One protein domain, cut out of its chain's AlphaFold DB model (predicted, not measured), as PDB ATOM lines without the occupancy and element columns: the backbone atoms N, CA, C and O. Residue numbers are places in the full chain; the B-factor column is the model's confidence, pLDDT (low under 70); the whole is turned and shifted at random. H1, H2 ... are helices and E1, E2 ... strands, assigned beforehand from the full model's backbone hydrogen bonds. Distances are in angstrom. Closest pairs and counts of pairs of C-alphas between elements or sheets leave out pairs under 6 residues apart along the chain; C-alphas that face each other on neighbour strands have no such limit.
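Overview. This is residues 216 to 358 of the 1031 residues of the protein "RING-type domain-containing protein" of Caenorhabditis remanei (UniProt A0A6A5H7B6). A small antiparallel sheet of three strands, in the order E1, E2, E3, sits at one end of a loose four-cornered bundle of helices, H2, H3, H5 and H4 going round, in which H2 and H4 run one way and H3 and H5 the other. The short H6 fits between the sheet and the bundle, the short H1 packs on the side of H2, and a long loop, residues 296 to 330, swings from H4 toward the sheet's end and back to H5. The printed part has 143 residues, with six named helices and three named strands in the order H1, E1, E2, H2, H3, E3, H4, H5, H6. Under half of the residues are in named elements, and the class is mostly helix. The whole is compact, with a radius of gyration of the C-alphas of 14.9 A and spans of 44 by 35 by 25 A.

Along the chain. The sheet is made of E1, residues 226 to 228, E2, residues 234 to 237, which is 10.6 A long, and E3, residues 281 to 283. C-alpha 226 is at (22.718, -90.395, -2.171). H2 follows E2 directly as residues 238 to 255, 25.6 A from first to last C-alpha, beginning at (31.243, -85.746, 3.814). H3 is residues 262 to 274, 18.2 A; H5 is residues 331 to 340, 14.1 A; H4 is residues 288 to 295, 11.1 A. H1 is residues 216 to 219, and H6, residues 342 to 345, ends at (32.523, -80.760, 7.377).

Arrangement. E1 and E2 form a hairpin, antiparallel at 130 degrees, with N 227 and O 235 3.0 A apart, within hydrogen-bond range. E2 and E3 are antiparallel at 150 degrees, with N 282 and O 236 at 2.9 A, also within range. H2 only grazes the sheet, with residues 238 to 241, and H6 only grazes it, with residues 343 to 345. H2 is the hub, touching H1, H3 and H6. It forms a helical hairpin with H3, a shallow tilt of 13 degrees, opposite ways; the closest C-alphas, of Gln 246 and Met 268, are 6.9 A apart. H1 touches residues 243 to 251 of H2 alone, the closest C-alphas being those of Val 217 and Ala 247, 4.5 A. H2 and H6 only just touch, with 3 pairs of C-alphas within 8 A, the closest those of Lys 238 and Val 344, 6.1 A. H3 and H5 only just touch too, with 3 such pairs, the closest those of Ile 264 and Val 331, 5.9 A. H4 touches no helix but is near H2 and H5. Every O i to N i+4 pair is within hydrogen-bond range in H2, H3, H4 and H5; H1 and H6 are too short for such a pair.

Size, cuts and confidence. The C-alphas farthest apart, of Leu 230 and Lys 257, are 44.5 A apart. The printed part has no cut, and its one long link, of 35 residues, joins H4 to H5. The mean pLDDT of the printed part is 73.7; residues 216 to 222, 276 to 277, 297 to 329 and 352 to 355 are under 70.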
ATOM      1  N   MET A 216      36.837 -82.796 -11.465       47.50
ATOM      2  CA  MET A 216      35.380 -82.501 -11.420       47.50
ATOM      3  C   MET A 216      35.054 -81.124 -10.820       47.50
ATOM      4  O   MET A 216      34.043 -80.503 -11.158       47.50
ATOM      5  N   VAL A 217      35.915 -80.673  -9.907       47.84
ATOM      6  CA  VAL A 217      35.832 -79.408  -9.183       47.84
ATOM      7  C   VAL A 217      35.937 -78.204 -10.127       47.84
ATOM      8  O   VAL A 217      35.116 -77.291 -10.033       47.84
ATOM      9  N   GLU A 218      36.886 -78.202 -11.069       45.88
ATOM     10  CA  GLU A 218      37.063 -77.092 -12.025       45.88
ATOM     11  C   GLU A 218      36.029 -77.141 -13.173       45.88
ATOM     12  O   GLU A 218      35.699 -76.117 -13.789       45.88
ATOM     13  N   MET A 219      35.426 -78.318 -13.385       47.88
ATOM     14  CA  MET A 219      34.315 -78.538 -14.318       47.88
ATOM     15  C   MET A 219      32.945 -78.100 -13.784       47.88
ATOM     16  O   MET A 219      32.035 -77.885 -14.581       47.88
ATOM     17  N   GLY A 220      32.769 -77.952 -12.466       51.47
ATOM     18  CA  GLY A 220      31.501 -77.506 -11.868       51.47
ATOM     19  C   GLY A 220      30.370 -78.549 -11.868       51.47
ATOM     20  O   GLY A 220      29.224 -78.206 -11.589       51.47
ATOM     21  N   HIS A 221      30.677 -79.817 -12.164       54.97
ATOM     22  CA  HIS A 221      29.697 -80.898 -12.369       54.97
ATOM     23  C   HIS A 221      29.816 -82.045 -11.346       54.97
ATOM     24  O   HIS A 221      29.553 -83.207 -11.649       54.97
ATOM     25  N   MET A 222      30.197 -81.724 -10.108       68.00
ATOM     26  CA  MET A 222      30.187 -82.674  -8.993       68.00
ATOM     27  C   MET A 222      28.761 -82.800  -8.422       68.00
ATOM     28  O   MET A 222      28.152 -81.787  -8.077       68.00
ATOM     29  N   ILE A 223      28.228 -84.022  -8.300       72.69
ATOM     30  CA  ILE A 223      26.918 -84.328  -7.690       72.69
ATOM     31  C   ILE A 223      27.120 -85.426  -6.626       72.69
ATOM     32  O   ILE A 223      27.559 -86.521  -6.993       72.69
ATOM     33  N   PRO A 224      26.816 -85.193  -5.336       79.31
ATOM     34  CA  PRO A 224      27.154 -86.129  -4.266       79.31
ATOM     35  C   PRO A 224      26.243 -87.366  -4.274       79.31
ATOM     36  O   PRO A 224      25.041 -87.267  -4.526       79.31
ATOM     37  N   THR A 225      26.819 -88.539  -4.001       82.62
ATOM     38  CA  THR A 225      26.090 -89.818  -3.949       82.62
ATOM     39  C   THR A 225      25.072 -89.834  -2.803       82.62
ATOM     40  O   THR A 225      25.401 -89.501  -1.664       82.62
ATOM     41  N   LYS A 226      23.836 -90.243  -3.114       85.44
ATOM     42  CA  LYS A 226      22.718 -90.395  -2.171       85.44
ATOM     43  C   LYS A 226      22.664 -91.839  -1.656       85.44
ATOM     44  O   LYS A 226      22.527 -92.757  -2.463       85.44
ATOM     45  N   PHE A 227      22.728 -92.028  -0.337       88.62
ATOM     46  CA  PHE A 227      22.626 -93.332   0.337       88.62
ATOM     47  C   PHE A 227      21.392 -93.379   1.245       88.62
ATOM     48  O   PHE A 227      21.035 -92.367   1.842       88.62
ATOM     49  N   ARG A 228      20.758 -94.547   1.405       85.81
ATOM     50  CA  ARG A 228      19.639 -94.735   2.350       85.81
ATOM     51  C   ARG A 228      19.990 -95.713   3.468       85.81
ATOM     52  O   ARG A 228      20.588 -96.759   3.196       85.81
ATOM     53  N   ASN A 229      19.590 -95.405   4.703       89.25
ATOM     54  CA  ASN A 229      19.664 -96.356   5.818       89.25
ATOM     55  C   ASN A 229      18.517 -97.381   5.793       89.25
ATOM     56  O   ASN A 229      17.593 -97.294   4.980       89.25
ATOM     57  N   LEU A 230      18.559 -98.357   6.704       83.81
ATOM     58  CA  LEU A 230      17.497 -99.363   6.867       83.81
ATOM     59  C   LEU A 230      16.108 -98.777   7.198       83.81
ATOM     60  O   LEU A 230      15.108 -99.455   6.983       83.81
ATOM     61  N   LYS A 231      16.037 -97.531   7.684       84.75
ATOM     62  CA  LYS A 231      14.794 -96.790   7.975       84.75
ATOM     63  C   LYS A 231      14.304 -95.968   6.761       84.75
ATOM     64  O   LYS A 231      13.259 -95.334   6.836       84.75
ATOM     65  N   GLY A 232      15.051 -95.962   5.650       82.00
ATOM     66  CA  GLY A 232      14.780 -95.177   4.436       82.00
ATOM     67  C   GLY A 232      15.316 -93.737   4.454       82.00
ATOM     68  O   GLY A 232      15.224 -93.042   3.434       82.00
ATOM     69  N   GLU A 233      15.897 -93.306   5.578       87.62
ATOM     70  CA  GLU A 233      16.462 -91.971   5.794       87.62
ATOM     71  C   GLU A 233      17.725 -91.756   4.951       87.62
ATOM     72  O   GLU A 233      18.455 -92.702   4.643       87.62
ATOM     73  N   LEU A 234      17.979 -90.503   4.572       88.31
ATOM     74  CA  LEU A 234      18.981 -90.127   3.577       88.31
ATOM     75  C   LEU A 234      20.319 -89.722   4.215       88.31
ATOM     76  O   LEU A 234      20.353 -88.953   5.174       88.31
ATOM     77  N   PHE A 235      21.415 -90.193   3.621       92.19
ATOM     78  CA  PHE A 235      22.795 -89.918   4.016       92.19
ATOM     79  C   PHE A 235      23.635 -89.505   2.805       92.19
ATOM     80  O   PHE A 235      23.397 -89.953   1.678       92.19
ATOM     81  N   TYR A 236      24.650 -88.683   3.061       90.62
ATOM     82  CA  TYR A 236      25.643 -88.240   2.082       90.62
ATOM     83  C   TYR A 236      27.054 -88.438   2.639       90.62
ATOM     84  O   TYR A 236      27.270 -88.292   3.840       90.62
ATOM     85  N   CYS A 237      28.022 -88.731   1.772       90.56
ATOM     86  CA  CYS A 237      29.435 -88.768   2.152       90.56
ATOM     87  C   CYS A 237      29.983 -87.339   2.358       90.56
ATOM     88  O   CYS A 237      29.792 -86.483   1.490       90.56
ATOM     89  N   LYS A 238      30.688 -87.076   3.470       90.31
ATOM     90  CA  LYS A 238      31.243 -85.746   3.814       90.31
ATOM     91  C   LYS A 238      32.238 -85.253   2.758       90.31
ATOM     92  O   LYS A 238      32.146 -84.121   2.287       90.31
ATOM     93  N   GLN A 239      33.136 -86.138   2.320       86.19
ATOM     94  CA  GLN A 239      34.110 -85.884   1.255       86.19
ATOM     95  C   GLN A 239      33.411 -85.499  -0.062       86.19
ATOM     96  O   GLN A 239      33.854 -84.589  -0.762       86.19
ATOM     97  N   GLU A 240      32.289 -86.151  -0.395       85.00
ATOM     98  CA  GLU A 240      31.505 -85.807  -1.584       85.00
ATOM     99  C   GLU A 240      30.743 -84.479  -1.442       85.00
ATOM    100  O   GLU A 240      30.685 -83.715  -2.405       85.00
ATOM    101  N   LEU A 241      30.208 -84.155  -0.259       87.56
ATOM    102  CA  LEU A 241      29.587 -82.850  -0.003       87.56
ATOM    103  C   LEU A 241      30.593 -81.700  -0.132       87.56
ATOM    104  O   LEU A 241      30.288 -80.702  -0.784       87.56
ATOM    105  N   LEU A 242      31.803 -81.840   0.419       86.56
ATOM    106  CA  LEU A 242      32.825 -80.796   0.320       86.56
ATOM    107  C   LEU A 242      33.201 -80.508  -1.144       86.56
ATOM    108  O   LEU A 242      33.204 -79.349  -1.559       86.56
ATOM    109  N   LEU A 243      33.438 -81.551  -1.947       82.88
ATOM    110  CA  LEU A 243      33.719 -81.412  -3.382       82.88
ATOM    111  C   LEU A 243      32.523 -80.815  -4.154       82.88
ATOM    112  O   LEU A 243      32.724 -80.055  -5.104       82.88
ATOM    113  N   HIS A 244      31.284 -81.102  -3.737       83.31
ATOM    114  CA  HIS A 244      30.082 -80.478  -4.296       83.31
ATOM    115  C   HIS A 244      30.020 -78.970  -4.005       83.31
ATOM    116  O   HIS A 244      29.780 -78.176  -4.917       83.31
ATOM    117  N   PHE A 245      30.289 -78.548  -2.766       84.62
ATOM    118  CA  PHE A 245      30.318 -77.130  -2.391       84.62
ATOM    119  C   PHE A 245      31.496 -76.380  -3.034       84.62
ATOM    120  O   PHE A 245      31.336 -75.231  -3.460       84.62
ATOM    121  N   GLN A 246      32.645 -77.043  -3.207       82.62
ATOM    122  CA  GLN A 246      33.791 -76.534  -3.966       82.62
ATOM    123  C   GLN A 246      33.400 -76.273  -5.434       82.62
ATOM    124  O   GLN A 246      33.521 -75.146  -5.919       82.62
ATOM    125  N   ALA A 247      32.815 -77.268  -6.113       79.44
ATOM    126  CA  ALA A 247      32.339 -77.158  -7.495       79.44
ATOM    127  C   ALA A 247      31.221 -76.106  -7.668       79.44
ATOM    128  O   ALA A 247      31.227 -75.344  -8.640       79.44
ATOM    129  N   ALA A 248      30.282 -76.010  -6.720       79.50
ATOM    130  CA  ALA A 248      29.226 -74.994  -6.719       79.50
ATOM    131  C   ALA A 248      29.793 -73.569  -6.568       79.50
ATOM    132  O   ALA A 248      29.352 -72.648  -7.261       79.50
ATOM    133  N   THR A 249      30.808 -73.395  -5.717       80.19
ATOM    134  CA  THR A 249      31.507 -72.114  -5.530       80.19
ATOM    135  C   THR A 249      32.298 -71.733  -6.780       80.19
ATOM    136  O   THR A 249      32.143 -70.626  -7.296       80.19
ATOM    137  N   TYR A 250      33.081 -72.658  -7.345       79.94
ATOM    138  CA  TYR A 250      33.854 -72.409  -8.568       79.94
ATOM    139  C   TYR A 250      32.923 -72.088  -9.750       79.94
ATOM    140  O   TYR A 250      33.207 -71.183 -10.535       79.94
ATOM    141  N   THR A 251      31.752 -72.729  -9.822       76.50
ATOM    142  CA  THR A 251      30.697 -72.406 -10.799       76.50
ATOM    143  C   THR A 251      30.178 -70.970 -10.653       76.50
ATOM    144  O   THR A 251      29.921 -70.321 -11.670       76.50
ATOM    145  N   ALA A 252      30.065 -70.431  -9.432       76.25
ATOM    146  CA  ALA A 252      29.678 -69.036  -9.217       76.25
ATOM    147  C   ALA A 252      30.713 -68.059  -9.800       76.25
ATOM    148  O   ALA A 252      30.358 -67.168 -10.575       76.25
ATOM    149  N   TYR A 253      31.996 -68.276  -9.498       77.44
ATOM    150  CA  TYR A 253      33.103 -67.485 -10.043       77.44
ATOM    151  C   TYR A 253      33.199 -67.605 -11.580       77.44
ATOM    152  O   TYR A 253      33.221 -66.577 -12.267       77.44
ATOM    153  N   LYS A 254      33.128 -68.829 -12.138       77.12
ATOM    154  CA  LYS A 254      33.157 -69.112 -13.593       77.12
ATOM    155  C   LYS A 254      31.994 -68.415 -14.322       77.12
ATOM    156  O   LYS A 254      32.222 -67.766 -15.344       77.12
ATOM    157  N   LYS A 255      30.766 -68.441 -13.775       73.81
ATOM    158  CA  LYS A 255      29.598 -67.718 -14.330       73.81
ATOM    159  C   LYS A 255      29.745 -66.194 -14.285       73.81
ATOM    160  O   LYS A 255      29.370 -65.524 -15.245       73.81
ATOM    161  N   LEU A 256      30.306 -65.648 -13.205       72.00
ATOM    162  CA  LEU A 256      30.535 -64.208 -13.039       72.00
ATOM    163  C   LEU A 256      31.841 -63.713 -13.694       72.00
ATOM    164  O   LEU A 256      32.163 -62.531 -13.589       72.00
ATOM    165  N   LYS A 257      32.568 -64.594 -14.402       78.94
ATOM    166  CA  LYS A 257      33.842 -64.319 -15.095       78.94
ATOM    167  C   LYS A 257      34.922 -63.720 -14.183       78.94
ATOM    168  O   LYS A 257      35.765 -62.950 -14.641       78.94
ATOM    169  N   LYS A 258      34.900 -64.082 -12.898       76.94
ATOM    170  CA  LYS A 258      35.934 -63.734 -11.916       76.94
ATOM    171  C   LYS A 258      36.822 -64.960 -11.649       76.94
ATOM    172  O   LYS A 258      36.303 -66.075 -11.681       76.94
ATOM    173  N   PRO A 259      38.125 -64.790 -11.368       79.88
ATOM    174  CA  PRO A 259      38.930 -65.871 -10.808       79.88
ATOM    175  C   PRO A 259      38.429 -66.230  -9.401       79.88
ATOM    176  O   PRO A 259      37.912 -65.367  -8.689       79.88
ATOM    177  N   VAL A 260      38.609 -67.489  -8.995       81.06
ATOM    178  CA  VAL A 260      38.436 -67.908  -7.594       81.06
ATOM    179  C   VAL A 260      39.628 -67.372  -6.783       81.06
ATOM    180  O   VAL A 260      40.762 -67.607  -7.209       81.06
ATOM    181  N   PRO A 261      39.416 -66.682  -5.645       84.94
ATOM    182  CA  PRO A 261      40.489 -66.250  -4.747       84.94
ATOM    183  C   PRO A 261      41.375 -67.413  -4.281       84.94
ATOM    184  O   PRO A 261      40.890 -68.519  -4.013       84.94
ATOM    185  N   ASN A 262      42.680 -67.164  -4.161       84.81
ATOM    186  CA  ASN A 262      43.657 -68.185  -3.764       84.81
ATOM    187  C   ASN A 262      43.454 -68.632  -2.312       84.81
ATOM    188  O   ASN A 262      43.732 -69.777  -1.964       84.81
ATOM    189  N   GLU A 263      42.926 -67.735  -1.491       86.06
ATOM    190  CA  GLU A 263      42.606 -67.894  -0.080       86.06
ATOM    191  C   GLU A 263      41.504 -68.948   0.073       86.06
ATOM    192  O   GLU A 263      41.684 -69.939   0.776       86.06
ATOM    193  N   ILE A 264      40.418 -68.804  -0.697       83.75
ATOM    194  CA  ILE A 264      39.298 -69.755  -0.752       83.75
ATOM    195  C   ILE A 264      39.757 -71.099  -1.339       83.75
ATOM    196  O   ILE A 264      39.473 -72.146  -0.758       83.75
ATOM    197  N   ARG A 265      40.536 -71.091  -2.438       83.25
ATOM    198  CA  ARG A 265      41.124 -72.313  -3.027       83.25
ATOM    199  C   ARG A 265      41.949 -73.086  -1.985       83.25
ATOM    200  O   ARG A 265      41.746 -74.285  -1.812       83.25
ATOM    201  N   LYS A 266      42.847 -72.403  -1.266       85.38
ATOM    202  CA  LYS A 266      43.696 -72.987  -0.215       85.38
ATOM    203  C   LYS A 266      42.871 -73.482   0.975       85.38
ATOM    204  O   LYS A 266      43.134 -74.569   1.478       85.38
ATOM    205  N   TYR A 267      41.858 -72.730   1.403       85.62
ATOM    206  CA  TYR A 267      40.985 -73.101   2.518       85.62
ATOM    207  C   TYR A 267      40.180 -74.384   2.238       85.62
ATOM    208  O   TYR A 267      40.071 -75.259   3.101       85.62
ATOM    209  N   MET A 268      39.662 -74.525   1.015       83.75
ATOM    210  CA  MET A 268      38.932 -75.716   0.567       83.75
ATOM    211  C   MET A 268      39.844 -76.944   0.460       83.75
ATOM    212  O   MET A 268      39.498 -78.009   0.971       83.75
ATOM    213  N   GLU A 269      41.030 -76.801  -0.140       83.38
ATOM    214  CA  GLU A 269      42.008 -77.894  -0.225       83.38
ATOM    215  C   GLU A 269      42.559 -78.292   1.160       83.38
ATOM    216  O   GLU A 269      42.771 -79.479   1.418       83.38
ATOM    217  N   ASN A 270      42.690 -77.348   2.100       84.19
ATOM    218  CA  ASN A 270      43.004 -77.647   3.502       84.19
ATOM    219  C   ASN A 270      41.920 -78.527   4.155       84.19
ATOM    220  O   ASN A 270      42.255 -79.525   4.787       84.19
ATOM    221  N   HIS A 271      40.631 -78.218   3.978       82.69
ATOM    222  CA  HIS A 271      39.537 -79.026   4.544       82.69
ATOM    223  C   HIS A 271      39.384 -80.392   3.868       82.69
ATOM    224  O   HIS A 271      39.177 -81.399   4.540       82.69
ATOM    225  N   LYS A 272      39.616 -80.463   2.556       82.56
ATOM    226  CA  LYS A 272      39.731 -81.722   1.807       82.56
ATOM    227  C   LYS A 272      40.907 -82.574   2.302       82.56
ATOM    228  O   LYS A 272      40.818 -83.796   2.292       82.56
ATOM    229  N   THR A 273      41.965 -81.932   2.805       81.44
ATOM    230  CA  THR A 273      43.103 -82.587   3.470       81.44
ATOM    231  C   THR A 273      42.809 -82.968   4.932       81.44
ATOM    232  O   THR A 273      43.384 -83.940   5.406       81.44
ATOM    233  N   ARG A 274      41.906 -82.278   5.651       83.25
ATOM    234  CA  ARG A 274      41.409 -82.720   6.979       83.25
ATOM    235  C   ARG A 274      40.530 -83.967   6.866       83.25
ATOM    236  O   ARG A 274      40.668 -84.887   7.655       83.25
ATOM    237  N   LEU A 275      39.684 -84.034   5.836       80.88
ATOM    238  CA  LEU A 275      38.869 -85.214   5.514       80.88
ATOM    239  C   LEU A 275      39.654 -86.352   4.818       80.88
ATOM    240  O   LEU A 275      39.045 -87.339   4.398       80.88
ATOM    241  N   PHE A 276      40.980 -86.235   4.676       69.62
ATOM    242  CA  PHE A 276      41.848 -87.289   4.142       69.62
ATOM    243  C   PHE A 276      42.201 -88.300   5.242       69.62
ATOM    244  O   PHE A 276      42.486 -87.914   6.372       69.62
ATOM    245  N   GLY A 277      42.215 -89.595   4.920       69.44
ATOM    246  CA  GLY A 277      42.410 -90.661   5.914       69.44
ATOM    247  C   GLY A 277      41.112 -91.195   6.535       69.44
ATOM    248  O   GLY A 277      41.167 -92.105   7.359       69.44
ATOM    249  N   CYS A 278      39.948 -90.682   6.122       77.62
ATOM    250  CA  CYS A 278      38.633 -91.216   6.476       77.62
ATOM    251  C   CYS A 278      37.682 -91.217   5.262       77.62
ATOM    252  O   CYS A 278      37.915 -90.523   4.270       77.62
ATOM    253  N   TYR A 279      36.600 -91.994   5.336       87.88
ATOM    254  CA  TYR A 279      35.470 -91.942   4.403       87.88
ATOM    255  C   TYR A 279      34.173 -92.009   5.212       87.88
ATOM    256  O   TYR A 279      33.784 -93.068   5.703       87.88
ATOM    257  N   GLU A 280      33.545 -90.853   5.415       91.25
ATOM    258  CA  GLU A 280      32.511 -90.672   6.437       91.25
ATOM    259  C   GLU A 280      31.209 -90.129   5.859       91.25
ATOM    260  O   GLU A 280      31.171 -89.565   4.762       91.25
ATOM    261  N   PHE A 281      30.135 -90.258   6.637       93.38
ATOM    262  CA  PHE A 281      28.784 -89.889   6.240       93.38
ATOM    263  C   PHE A 281      28.154 -88.916   7.232       93.38
ATOM    264  O   PHE A 281      28.451 -88.941   8.424       93.38
ATOM    265  N   VAL A 282      27.241 -88.092   6.726       92.75
ATOM    266  CA  VAL A 282      26.359 -87.237   7.520       92.75
ATOM    267  C   VAL A 282      24.908 -87.475   7.103       92.75
ATOM    268  O   VAL A 282      24.608 -87.722   5.927       92.75
ATOM    269  N   LYS A 283      24.004 -87.434   8.082       91.50
ATOM    270  CA  LYS A 283      22.560 -87.558   7.875       91.50
ATOM    271  C   LYS A 283      22.006 -86.287   7.225       91.50
ATOM    272  O   LYS A 283      22.447 -85.182   7.531       91.50
ATOM    273  N   TYR A 284      21.038 -86.429   6.326       89.69
ATOM    274  CA  TYR A 284      20.349 -85.284   5.736       89.69
ATOM    275  C   TYR A 284      19.383 -84.650   6.743       89.69
ATOM    276  O   TYR A 284      18.402 -85.281   7.136       89.69
ATOM    277  N   ASP A 285      19.619 -83.382   7.084       87.94
ATOM    278  CA  ASP A 285      18.645 -82.530   7.771       87.94
ATOM    279  C   ASP A 285      18.129 -81.404   6.852       87.94
ATOM    280  O   ASP A 285      18.890 -80.727   6.160       87.94
ATOM    281  N   ASN A 286      16.814 -81.180   6.869       83.88
ATOM    282  CA  ASN A 286      16.104 -80.230   6.001       83.88
ATOM    283  C   ASN A 286      16.296 -78.751   6.411       83.88
ATOM    284  O   ASN A 286      15.967 -77.837   5.647       83.88
ATOM    285  N   THR A 287      16.813 -78.493   7.611       86.62
ATOM    286  CA  THR A 287      17.167 -77.153   8.097       86.62
ATOM    287  C   THR A 287      18.598 -76.833   7.675       86.62
ATOM    288  O   THR A 287      18.820 -75.883   6.921       86.62
ATOM    289  N   VAL A 288      19.549 -77.700   8.039       87.88
ATOM    290  CA  VAL A 288      20.979 -77.574   7.713       87.88
ATOM    291  C   VAL A 288      21.202 -77.522   6.199       87.88
ATOM    292  O   VAL A 288      21.804 -76.581   5.683       87.88
ATOM    293  N   PHE A 289      20.648 -78.469   5.432       86.88
ATOM    294  CA  PHE A 289      20.852 -78.503   3.977       86.88
ATOM    295  C   PHE A 289      20.163 -77.347   3.234       86.88
ATOM    296  O   PHE A 289      20.508 -77.061   2.087       86.88
ATOM    297  N   ARG A 290      19.223 -76.643   3.878       82.38
ATOM    298  CA  ARG A 290      18.592 -75.427   3.344       82.38
ATOM    299  C   ARG A 290      19.468 -74.195   3.557       82.38
ATOM    300  O   ARG A 290      19.598 -73.395   2.634       82.38
ATOM    301  N   GLU A 291      20.108 -74.072   4.718       83.81
ATOM    302  CA  GLU A 291      21.145 -73.060   4.970       83.81
ATOM    303  C   GLU A 291      22.316 -73.234   3.990       83.81
ATOM    304  O   GLU A 291      22.653 -72.304   3.252       83.81
ATOM    305  N   LEU A 292      22.834 -74.463   3.873       85.56
ATOM    306  CA  LEU A 292      23.885 -74.822   2.915       85.56
ATOM    307  C   LEU A 292      23.491 -74.474   1.470       85.56
ATOM    308  O   LEU A 292      24.306 -73.929   0.729       85.56
ATOM    309  N   LYS A 293      22.232 -74.703   1.069       78.88
ATOM    310  CA  LYS A 293      21.730 -74.306  -0.259       78.88
ATOM    311  C   LYS A 293      21.639 -72.798  -0.481       78.88
ATOM    312  O   LYS A 293      21.901 -72.338  -1.594       78.88
ATOM    313  N   ASN A 294      21.258 -72.029   0.537       77.69
ATOM    314  CA  ASN A 294      21.135 -70.571   0.436       77.69
ATOM    315  C   ASN A 294      22.492 -69.891   0.194       77.69
ATOM    316  O   ASN A 294      22.549 -68.864  -0.493       77.69
ATOM    317  N   ILE A 295      23.557 -70.490   0.735       78.38
ATOM    318  CA  ILE A 295      24.954 -70.070   0.584       78.38
ATOM    319  C   ILE A 295      25.525 -70.632  -0.729       78.38
ATOM    320  O   ILE A 295      25.888 -69.880  -1.635       78.38
ATOM    321  N   PHE A 296      25.501 -71.953  -0.919       79.81
ATOM    322  CA  PHE A 296      25.964 -72.611  -2.143       79.81
ATOM    323  C   PHE A 296      24.867 -72.654  -3.210       79.81
ATOM    324  O   PHE A 296      24.399 -73.726  -3.585       79.81
ATOM    325  N   ARG A 297      24.467 -71.500  -3.754       68.12
ATOM    326  CA  ARG A 297      23.299 -71.361  -4.662       68.12
ATOM    327  C   ARG A 297      23.331 -72.171  -5.968       68.12
ATOM    328  O   ARG A 297      22.333 -72.205  -6.680       68.12
ATOM    329  N   TYR A 298      24.443 -72.830  -6.298       69.06
ATOM    330  CA  TYR A 298      24.535 -73.776  -7.421       69.06
ATOM    331  C   TYR A 298      24.436 -75.259  -7.006       69.06
ATOM    332  O   TYR A 298      24.425 -76.128  -7.874       69.06
ATOM    333  N   SER A 299      24.258 -75.564  -5.715       64.38
ATOM    334  CA  SER A 299      24.055 -76.916  -5.152       64.38
ATOM    335  C   SER A 299      22.637 -77.484  -5.378       64.38
ATOM    336  O   SER A 299      22.036 -78.133  -4.519       64.38
ATOM    337  N   ASN A 300      22.053 -77.230  -6.555       61.69
ATOM    338  CA  ASN A 300      20.634 -77.491  -6.835       61.69
ATOM    339  C   ASN A 300      20.207 -78.950  -6.586       61.69
ATOM    340  O   ASN A 300      19.089 -79.167  -6.125       61.69
ATOM    341  N   HIS A 301      21.115 -79.909  -6.779       63.25
ATOM    342  CA  HIS A 301      20.920 -81.361  -6.637       63.25
ATOM    343  C   HIS A 301      20.636 -81.850  -5.196       63.25
ATOM    344  O   HIS A 301      20.273 -83.012  -4.994       63.25
ATOM    345  N   LEU A 302      20.788 -80.972  -4.194       62.88
ATOM    346  CA  LEU A 302      20.396 -81.200  -2.797       62.88
ATOM    347  C   LEU A 302      18.924 -80.787  -2.536       62.88
ATOM    348  O   LEU A 302      18.636 -80.147  -1.524       62.88
ATOM    349  N   SER A 303      17.984 -80.992  -3.473       55.44
ATOM    350  CA  SER A 303      16.573 -80.588  -3.289       55.44
ATOM    351  C   SER A 303      15.700 -81.702  -2.712       55.44
ATOM    352  O   SER A 303      15.974 -82.882  -2.904       55.44
ATOM    353  N   PHE A 304      14.611 -81.307  -2.045       46.34
ATOM    354  CA  PHE A 304      13.604 -82.246  -1.550       46.34
ATOM    355  C   PHE A 304      12.736 -82.842  -2.674       46.34
ATOM    356  O   PHE A 304      12.196 -83.934  -2.528       46.34
ATOM    357  N   GLN A 305      12.627 -82.161  -3.821       49.03
ATOM    358  CA  GLN A 305      11.885 -82.670  -4.978       49.03
ATOM    359  C   GLN A 305      12.583 -83.876  -5.633       49.03
ATOM    360  O   GLN A 305      11.909 -84.724  -6.208       49.03
ATOM    361  N   ASP A 306      13.907 -84.005  -5.474       51.16
ATOM    362  CA  ASP A 306      14.724 -85.100  -6.022       51.16
ATOM    363  C   ASP A 306      14.579 -86.436  -5.248       51.16
ATOM    364  O   ASP A 306      15.450 -87.305  -5.358       51.16
ATOM    365  N   PHE A 307      13.555 -86.590  -4.395       51.84
ATOM    366  CA  PHE A 307      13.422 -87.716  -3.454       51.84
ATOM    367  C   PHE A 307      12.240 -88.664  -3.712       51.84
ATOM    368  O   PHE A 307      12.202 -89.723  -3.080       51.84
ATOM    369  N   LEU A 308      11.291 -88.301  -4.585       45.12
ATOM    370  CA  LEU A 308      10.032 -89.043  -4.759       45.12
ATOM    371  C   LEU A 308      10.152 -90.276  -5.675       45.12
ATOM    372  O   LEU A 308       9.522 -91.287  -5.385       45.12
ATOM    373  N   ASP A 309      11.004 -90.229  -6.706       46.56
ATOM    374  CA  ASP A 309      11.202 -91.315  -7.681       46.56
ATOM    375  C   ASP A 309      12.688 -91.720  -7.787       46.56
ATOM    376  O   ASP A 309      13.405 -91.272  -8.688       46.56
ATOM    377  N   SER A 310      13.193 -92.565  -6.874       43.66
ATOM    378  CA  SER A 310      14.542 -93.140  -7.030       43.66
ATOM    379  C   SER A 310      14.797 -94.483  -6.337       43.66
ATOM    380  O   SER A 310      14.234 -94.817  -5.294       43.66
ATOM    381  N   SER A 311      15.711 -95.250  -6.939       50.78
ATOM    382  CA  SER A 311      16.319 -96.473  -6.404       50.78
ATOM    383  C   SER A 311      17.206 -96.212  -5.174       50.78
ATOM    384  O   SER A 311      17.528 -95.073  -4.849       50.78
ATOM    385  N   ASN A 312      17.657 -97.283  -4.499       39.66
ATOM    386  CA  ASN A 312      18.478 -97.200  -3.271       39.66
ATOM    387  C   ASN A 312      19.774 -96.369  -3.413       39.66
ATOM    388  O   ASN A 312      20.295 -95.900  -2.405       39.66
ATOM    389  N   VAL A 313      20.272 -96.204  -4.644       41.59
ATOM    390  CA  VAL A 313      21.352 -95.288  -5.047       41.59
ATOM    391  C   VAL A 313      20.933 -94.630  -6.370       41.59
ATOM    392  O   VAL A 313      20.288 -95.281  -7.199       41.59
ATOM    393  N   GLN A 314      21.287 -93.356  -6.575       47.91
ATOM    394  CA  GLN A 314      21.091 -92.624  -7.836       47.91
ATOM    395  C   GLN A 314      22.085 -91.453  -7.966       47.91
ATOM    396  O   GLN A 314      22.372 -90.766  -6.984       47.91
ATOM    397  N   VAL A 315      22.543 -91.172  -9.192       39.72
ATOM    398  CA  VAL A 315      23.216 -89.915  -9.564       39.72
ATOM    399  C   VAL A 315      22.180 -88.980 -10.200       39.72
ATOM    400  O   VAL A 315      21.757 -89.187 -11.335       39.72
ATOM    401  N   THR A 316      21.713 -87.965  -9.467       40.69
ATOM    402  CA  THR A 316      20.643 -87.062  -9.939       40.69
ATOM    403  C   THR A 316      21.179 -85.920 -10.800       40.69
ATOM    404  O   THR A 316      21.488 -84.844 -10.281       40.69
ATOM    405  N   GLY A 317      21.265 -86.133 -12.116       37.22
ATOM    406  CA  GLY A 317      21.448 -85.054 -13.095       37.22
ATOM    407  C   GLY A 317      20.286 -84.049 -13.057       37.22
ATOM    408  O   GLY A 317      19.144 -84.429 -12.822       37.22
ATOM    409  N   GLY A 318      20.569 -82.758 -13.263       34.41
ATOM    410  CA  GLY A 318      19.584 -81.684 -13.093       34.41
ATOM    411  C   GLY A 318      19.980 -80.389 -13.807       34.41
ATOM    412  O   GLY A 318      21.162 -80.131 -14.032       34.41
ATOM    413  N   ALA A 319      18.986 -79.588 -14.196       34.12
ATOM    414  CA  ALA A 319      19.182 -78.391 -15.016       34.12
ATOM    415  C   ALA A 319      19.604 -77.154 -14.198       34.12
ATOM    416  O   ALA A 319      19.164 -76.942 -13.065       34.12
ATOM    417  N   LEU A 320      20.429 -76.286 -14.794       36.03
ATOM    418  CA  LEU A 320      20.865 -75.044 -14.152       36.03
ATOM    419  C   LEU A 320      19.824 -73.927 -14.313       36.03
ATOM    420  O   LEU A 320      19.732 -73.306 -15.371       36.03
ATOM    421  N   TYR A 321      19.136 -73.590 -13.225       35.66
ATOM    422  CA  TYR A 321      18.422 -72.317 -13.117       35.66
ATOM    423  C   TYR A 321      19.392 -71.120 -13.054       35.66
ATOM    424  O   TYR A 321      20.574 -71.244 -12.701       35.66
ATOM    425  N   ILE A 322      18.881 -69.943 -13.425       33.75
ATOM    426  CA  ILE A 322      19.605 -68.669 -13.394       33.75
ATOM    427  C   ILE A 322      19.197 -67.916 -12.127       33.75
ATOM    428  O   ILE A 322      18.040 -67.528 -11.983       33.75
ATOM    429  N   CYS A 323      20.153 -67.678 -11.228       36.75
ATOM    430  CA  CYS A 323      19.972 -66.805 -10.071       36.75
ATOM    431  C   CYS A 323      20.682 -65.468 -10.301       36.75
ATOM    432  O   CYS A 323      21.799 -65.433 -10.821       36.75
ATOM    433  N   TYR A 324      20.048 -64.378  -9.872       43.59
ATOM    434  CA  TYR A 324      20.694 -63.072  -9.745       43.59
ATOM    435  C   TYR A 324      21.666 -63.069  -8.543       43.59
ATOM    436  O   TYR A 324      21.464 -63.848  -7.602       43.59
ATOM    437  N   PRO A 325      22.740 -62.255  -8.579       55.75
ATOM    438  CA  PRO A 325      23.820 -62.317  -7.595       55.75
ATOM    439  C   PRO A 325      23.388 -61.792  -6.222       55.75
ATOM    440  O   PRO A 325      22.651 -60.809  -6.130       55.75
ATOM    441  N   PRO A 326      23.870 -62.447  -5.162       57.38
ATOM    442  CA  PRO A 326      24.591 -61.728  -4.115       57.38
ATOM    443  C   PRO A 326      25.922 -62.439  -3.800       57.38
ATOM    444  O   PRO A 326      26.489 -63.102  -4.670       57.38
ATOM    445  N   ASP A 327      26.430 -62.234  -2.590       57.25
ATOM    446  CA  ASP A 327      27.808 -62.470  -2.162       57.25
ATOM    447  C   ASP A 327      28.323 -63.906  -2.341       57.25
ATOM    448  O   ASP A 327      27.583 -64.892  -2.293       57.25
ATOM    449  N   PHE A 328      29.635 -64.011  -2.567       60.75
ATOM    450  CA  PHE A 328      30.337 -65.291  -2.641       60.75
ATOM    451  C   PHE A 328      30.580 -65.829  -1.224       60.75
ATOM    452  O   PHE A 328      30.896 -65.029  -0.345       60.75
ATOM    453  N   PRO A 329      30.527 -67.155  -0.997       67.38
ATOM    454  CA  PRO A 329      31.004 -67.732   0.253       67.38
ATOM    455  C   PRO A 329      32.523 -67.556   0.349       67.38
ATOM    456  O   PRO A 329      33.286 -68.215  -0.361       67.38
ATOM    457  N   ASP A 330      32.942 -66.634   1.207       76.94
ATOM    458  CA  ASP A 330      34.334 -66.385   1.563       76.94
ATOM    459  C   ASP A 330      34.802 -67.287   2.719       76.94
ATOM    460  O   ASP A 330      34.073 -68.161   3.195       76.94
ATOM    461  N   VAL A 331      36.054 -67.104   3.146       82.62
ATOM    462  CA  VAL A 331      36.660 -67.895   4.228       82.62
ATOM    463  C   VAL A 331      35.873 -67.744   5.535       82.62
ATOM    464  O   VAL A 331      35.536 -68.752   6.146       82.62
ATOM    465  N   GLU A 332      35.480 -66.522   5.905       84.50
ATOM    466  CA  GLU A 332      34.725 -66.255   7.138       84.50
ATOM    467  C   GLU A 332      33.322 -66.904   7.103       84.50
ATOM    468  O   GLU A 332      32.836 -67.434   8.104       84.50
ATOM    469  N   THR A 333      32.670 -66.923   5.934       82.94
ATOM    470  CA  THR A 333      31.397 -67.630   5.700       82.94
ATOM    471  C   THR A 333      31.558 -69.145   5.845       82.94
ATOM    472  O   THR A 333      30.701 -69.802   6.441       82.94
ATOM    473  N   PHE A 334      32.656 -69.712   5.336       82.50
ATOM    474  CA  PHE A 334      32.983 -71.129   5.510       82.50
ATOM    475  C   PHE A 334      33.298 -71.481   6.972       82.50
ATOM    476  O   PHE A 334      32.797 -72.488   7.467       82.50
ATOM    477  N   GLU A 335      34.058 -70.649   7.681       86.62
ATOM    478  CA  GLU A 335      34.388 -70.839   9.100       86.62
ATOM    479  C   GLU A 335      33.133 -70.822   9.979       86.62
ATOM    480  O   GLU A 335      32.949 -71.708  10.815       86.62
ATOM    481  N   LYS A 336      32.212 -69.880   9.731       87.25
ATOM    482  CA  LYS A 336      30.892 -69.842  10.382       87.25
ATOM    483  C   LYS A 336      30.081 -71.110  10.103       87.25
ATOM    484  O   LYS A 336      29.531 -71.686  11.036       87.25
ATOM    485  N   LEU A 337      30.045 -71.585   8.854       85.69
ATOM    486  CA  LEU A 337      29.355 -72.832   8.498       85.69
ATOM    487  C   LEU A 337      29.944 -74.062   9.199       85.69
ATOM    488  O   LEU A 337      29.188 -74.898   9.687       85.69
ATOM    489  N   ILE A 338      31.272 -74.171   9.265       87.25
ATOM    490  CA  ILE A 338      31.966 -75.294   9.911       87.25
ATOM    491  C   ILE A 338      31.754 -75.256  11.430       87.25
ATOM    492  O   ILE A 338      31.529 -76.298  12.037       87.25
ATOM    493  N   LYS A 339      31.748 -74.063  12.037       87.69
ATOM    494  CA  LYS A 339      31.448 -73.866  13.462       87.69
ATOM    495  C   LYS A 339      29.987 -74.175  13.814       87.69
ATOM    496  O   LYS A 339      29.733 -74.732  14.878       87.69
ATOM    497  N   ASN A 340      29.041 -73.830  12.939       89.19
ATOM    498  CA  ASN A 340      27.616 -74.107  13.138       89.19
ATOM    499  C   ASN A 340      27.272 -75.589  12.906       89.19
ATOM    500  O   ASN A 340      26.455 -76.150  13.631       89.19
ATOM    501  N   HIS A 341      27.895 -76.220  11.903       89.44
ATOM    502  CA  HIS A 341      27.541 -77.558  11.408       89.44
ATOM    503  C   HIS A 341      28.757 -78.505  11.327       89.44
ATOM    504  O   HIS A 341      29.004 -79.090  10.266       89.44
ATOM    505  N   PRO A 342      29.533 -78.703  12.413       89.62
ATOM    506  CA  PRO A 342      30.820 -79.407  12.360       89.62
ATOM    507  C   PRO A 342      30.696 -80.843  11.834       89.62
ATOM    508  O   PRO A 342      31.526 -81.282  11.041       89.62
ATOM    509  N   ALA A 343      29.602 -81.542  12.156       88.19
ATOM    510  CA  ALA A 343      29.316 -82.895  11.670       88.19
ATOM    511  C   ALA A 343      29.180 -83.024  10.136       88.19
ATOM    512  O   ALA A 343      29.294 -84.130   9.613       88.19
ATOM    513  N   VAL A 344      28.958 -81.928   9.399       88.94
ATOM    514  CA  VAL A 344      28.910 -81.934   7.924       88.94
ATOM    515  C   VAL A 344      30.313 -81.871   7.306       88.94
ATOM    516  O   VAL A 344      30.528 -82.419   6.224       88.94
ATOM    517  N   PHE A 345      31.260 -81.208   7.977       87.25
ATOM    518  CA  PHE A 345      32.523 -80.760   7.377       87.25
ATOM    519  C   PHE A 345      33.793 -81.332   8.018       87.25
ATOM    520  O   PHE A 345      34.832 -81.355   7.358       87.25
ATOM    521  N   LEU A 346      33.731 -81.762   9.279       88.88
ATOM    522  CA  LEU A 346      34.868 -82.285  10.037       88.88
ATOM    523  C   LEU A 346      34.824 -83.822  10.132       88.88
ATOM    524  O   LEU A 346      33.727 -84.398  10.097       88.88
ATOM    525  N   PRO A 347      35.983 -84.496  10.279       89.25
ATOM    526  CA  PRO A 347      36.051 -85.905  10.672       89.25
ATOM    527  C   PRO A 347      35.277 -86.168  11.971       89.25
ATOM    528  O   PRO A 347      35.239 -85.309  12.848       89.25
ATOM    529  N   ASN A 348      34.695 -87.355  12.151       87.69
ATOM    530  CA  ASN A 348      33.942 -87.684  13.368       87.69
ATOM    531  C   ASN A 348      34.817 -87.639  14.634       87.69
ATOM    532  O   ASN A 348      34.302 -87.354  15.707       87.69
ATOM    533  N   CYS A 349      36.130 -87.865  14.530       81.25
ATOM    534  CA  CYS A 349      37.061 -87.700  15.653       81.25
ATOM    535  C   CYS A 349      37.329 -86.233  16.052       81.25
ATOM    536  O   CYS A 349      37.930 -86.002  17.094       81.25
ATOM    537  N   GLU A 350      36.875 -85.257  15.259       84.44
ATOM    538  CA  GLU A 350      36.937 -83.814  15.548       84.44
ATOM    539  C   GLU A 350      35.553 -83.235  15.937       84.44
ATOM    540  O   GLU A 350      35.379 -82.018  15.989       84.44
ATOM    541  N   VAL A 351      34.541 -84.085  16.177       83.25
ATOM    542  CA  VAL A 351      33.154 -83.681  16.477       83.25
ATOM    543  C   VAL A 351      32.751 -84.170  17.867       83.25
ATOM    544  O   VAL A 351      32.749 -85.366  18.137       83.25
ATOM    545  N   GLU A 352      32.351 -83.253  18.745       69.50
ATOM    546  CA  GLU A 352      31.940 -83.587  20.112       69.50
ATOM    547  C   GLU A 352      30.419 -83.779  20.267       69.50
ATOM    548  O   GLU A 352      29.595 -83.131  19.615       69.50
ATOM    549  N   GLY A 353      30.041 -84.646  21.212       64.50
ATOM    550  CA  GLY A 353      28.674 -84.762  21.719       64.50
ATOM    551  C   GLY A 353      27.643 -85.314  20.725       64.50
ATOM    552  O   GLY A 353      27.918 -86.194  19.912       64.50
ATOM    553  N   VAL A 354      26.410 -84.809  20.827       59.38
ATOM    554  CA  VAL A 354      25.199 -85.372  20.186       59.38
ATOM    555  C   VAL A 354      25.203 -85.252  18.648       59.38
ATOM    556  O   VAL A 354      24.352 -85.829  17.981       59.38
ATOM    557  N   MET A 355      26.168 -84.534  18.065       62.97
ATOM    558  CA  MET A 355      26.288 -84.340  16.613       62.97
ATOM    559  C   MET A 355      27.055 -85.473  15.900       62.97
ATOM    560  O   MET A 355      27.124 -85.499  14.668       62.97
ATOM    561  N   LEU A 356      27.623 -86.420  16.651       71.31
ATOM    562  CA  LEU A 356      28.335 -87.581  16.115       71.31
ATOM    563  C   LEU A 356      27.428 -88.487  15.268       71.31
ATOM    564  O   LEU A 356      26.382 -88.948  15.717       71.31
ATOM    565  N   THR A 357      27.862 -88.792  14.041       81.00
ATOM    566  CA  THR A 357      27.122 -89.652  13.099       81.00
ATOM    567  C   THR A 357      27.900 -90.949  12.842       81.00
ATOM    568  O   THR A 357      28.737 -91.021  11.940       81.00
ATOM    569  N   ALA A 358      27.645 -91.978  13.656       89.38
ATOM    570  CA  ALA A 358      28.243 -93.306  13.508       89.38
ATOM    571  C   ALA A 358      27.504 -94.117  12.425       89.38
ATOM    572  O   ALA A 358      26.327 -94.446  12.576       89.38
TER     573      ALA A 358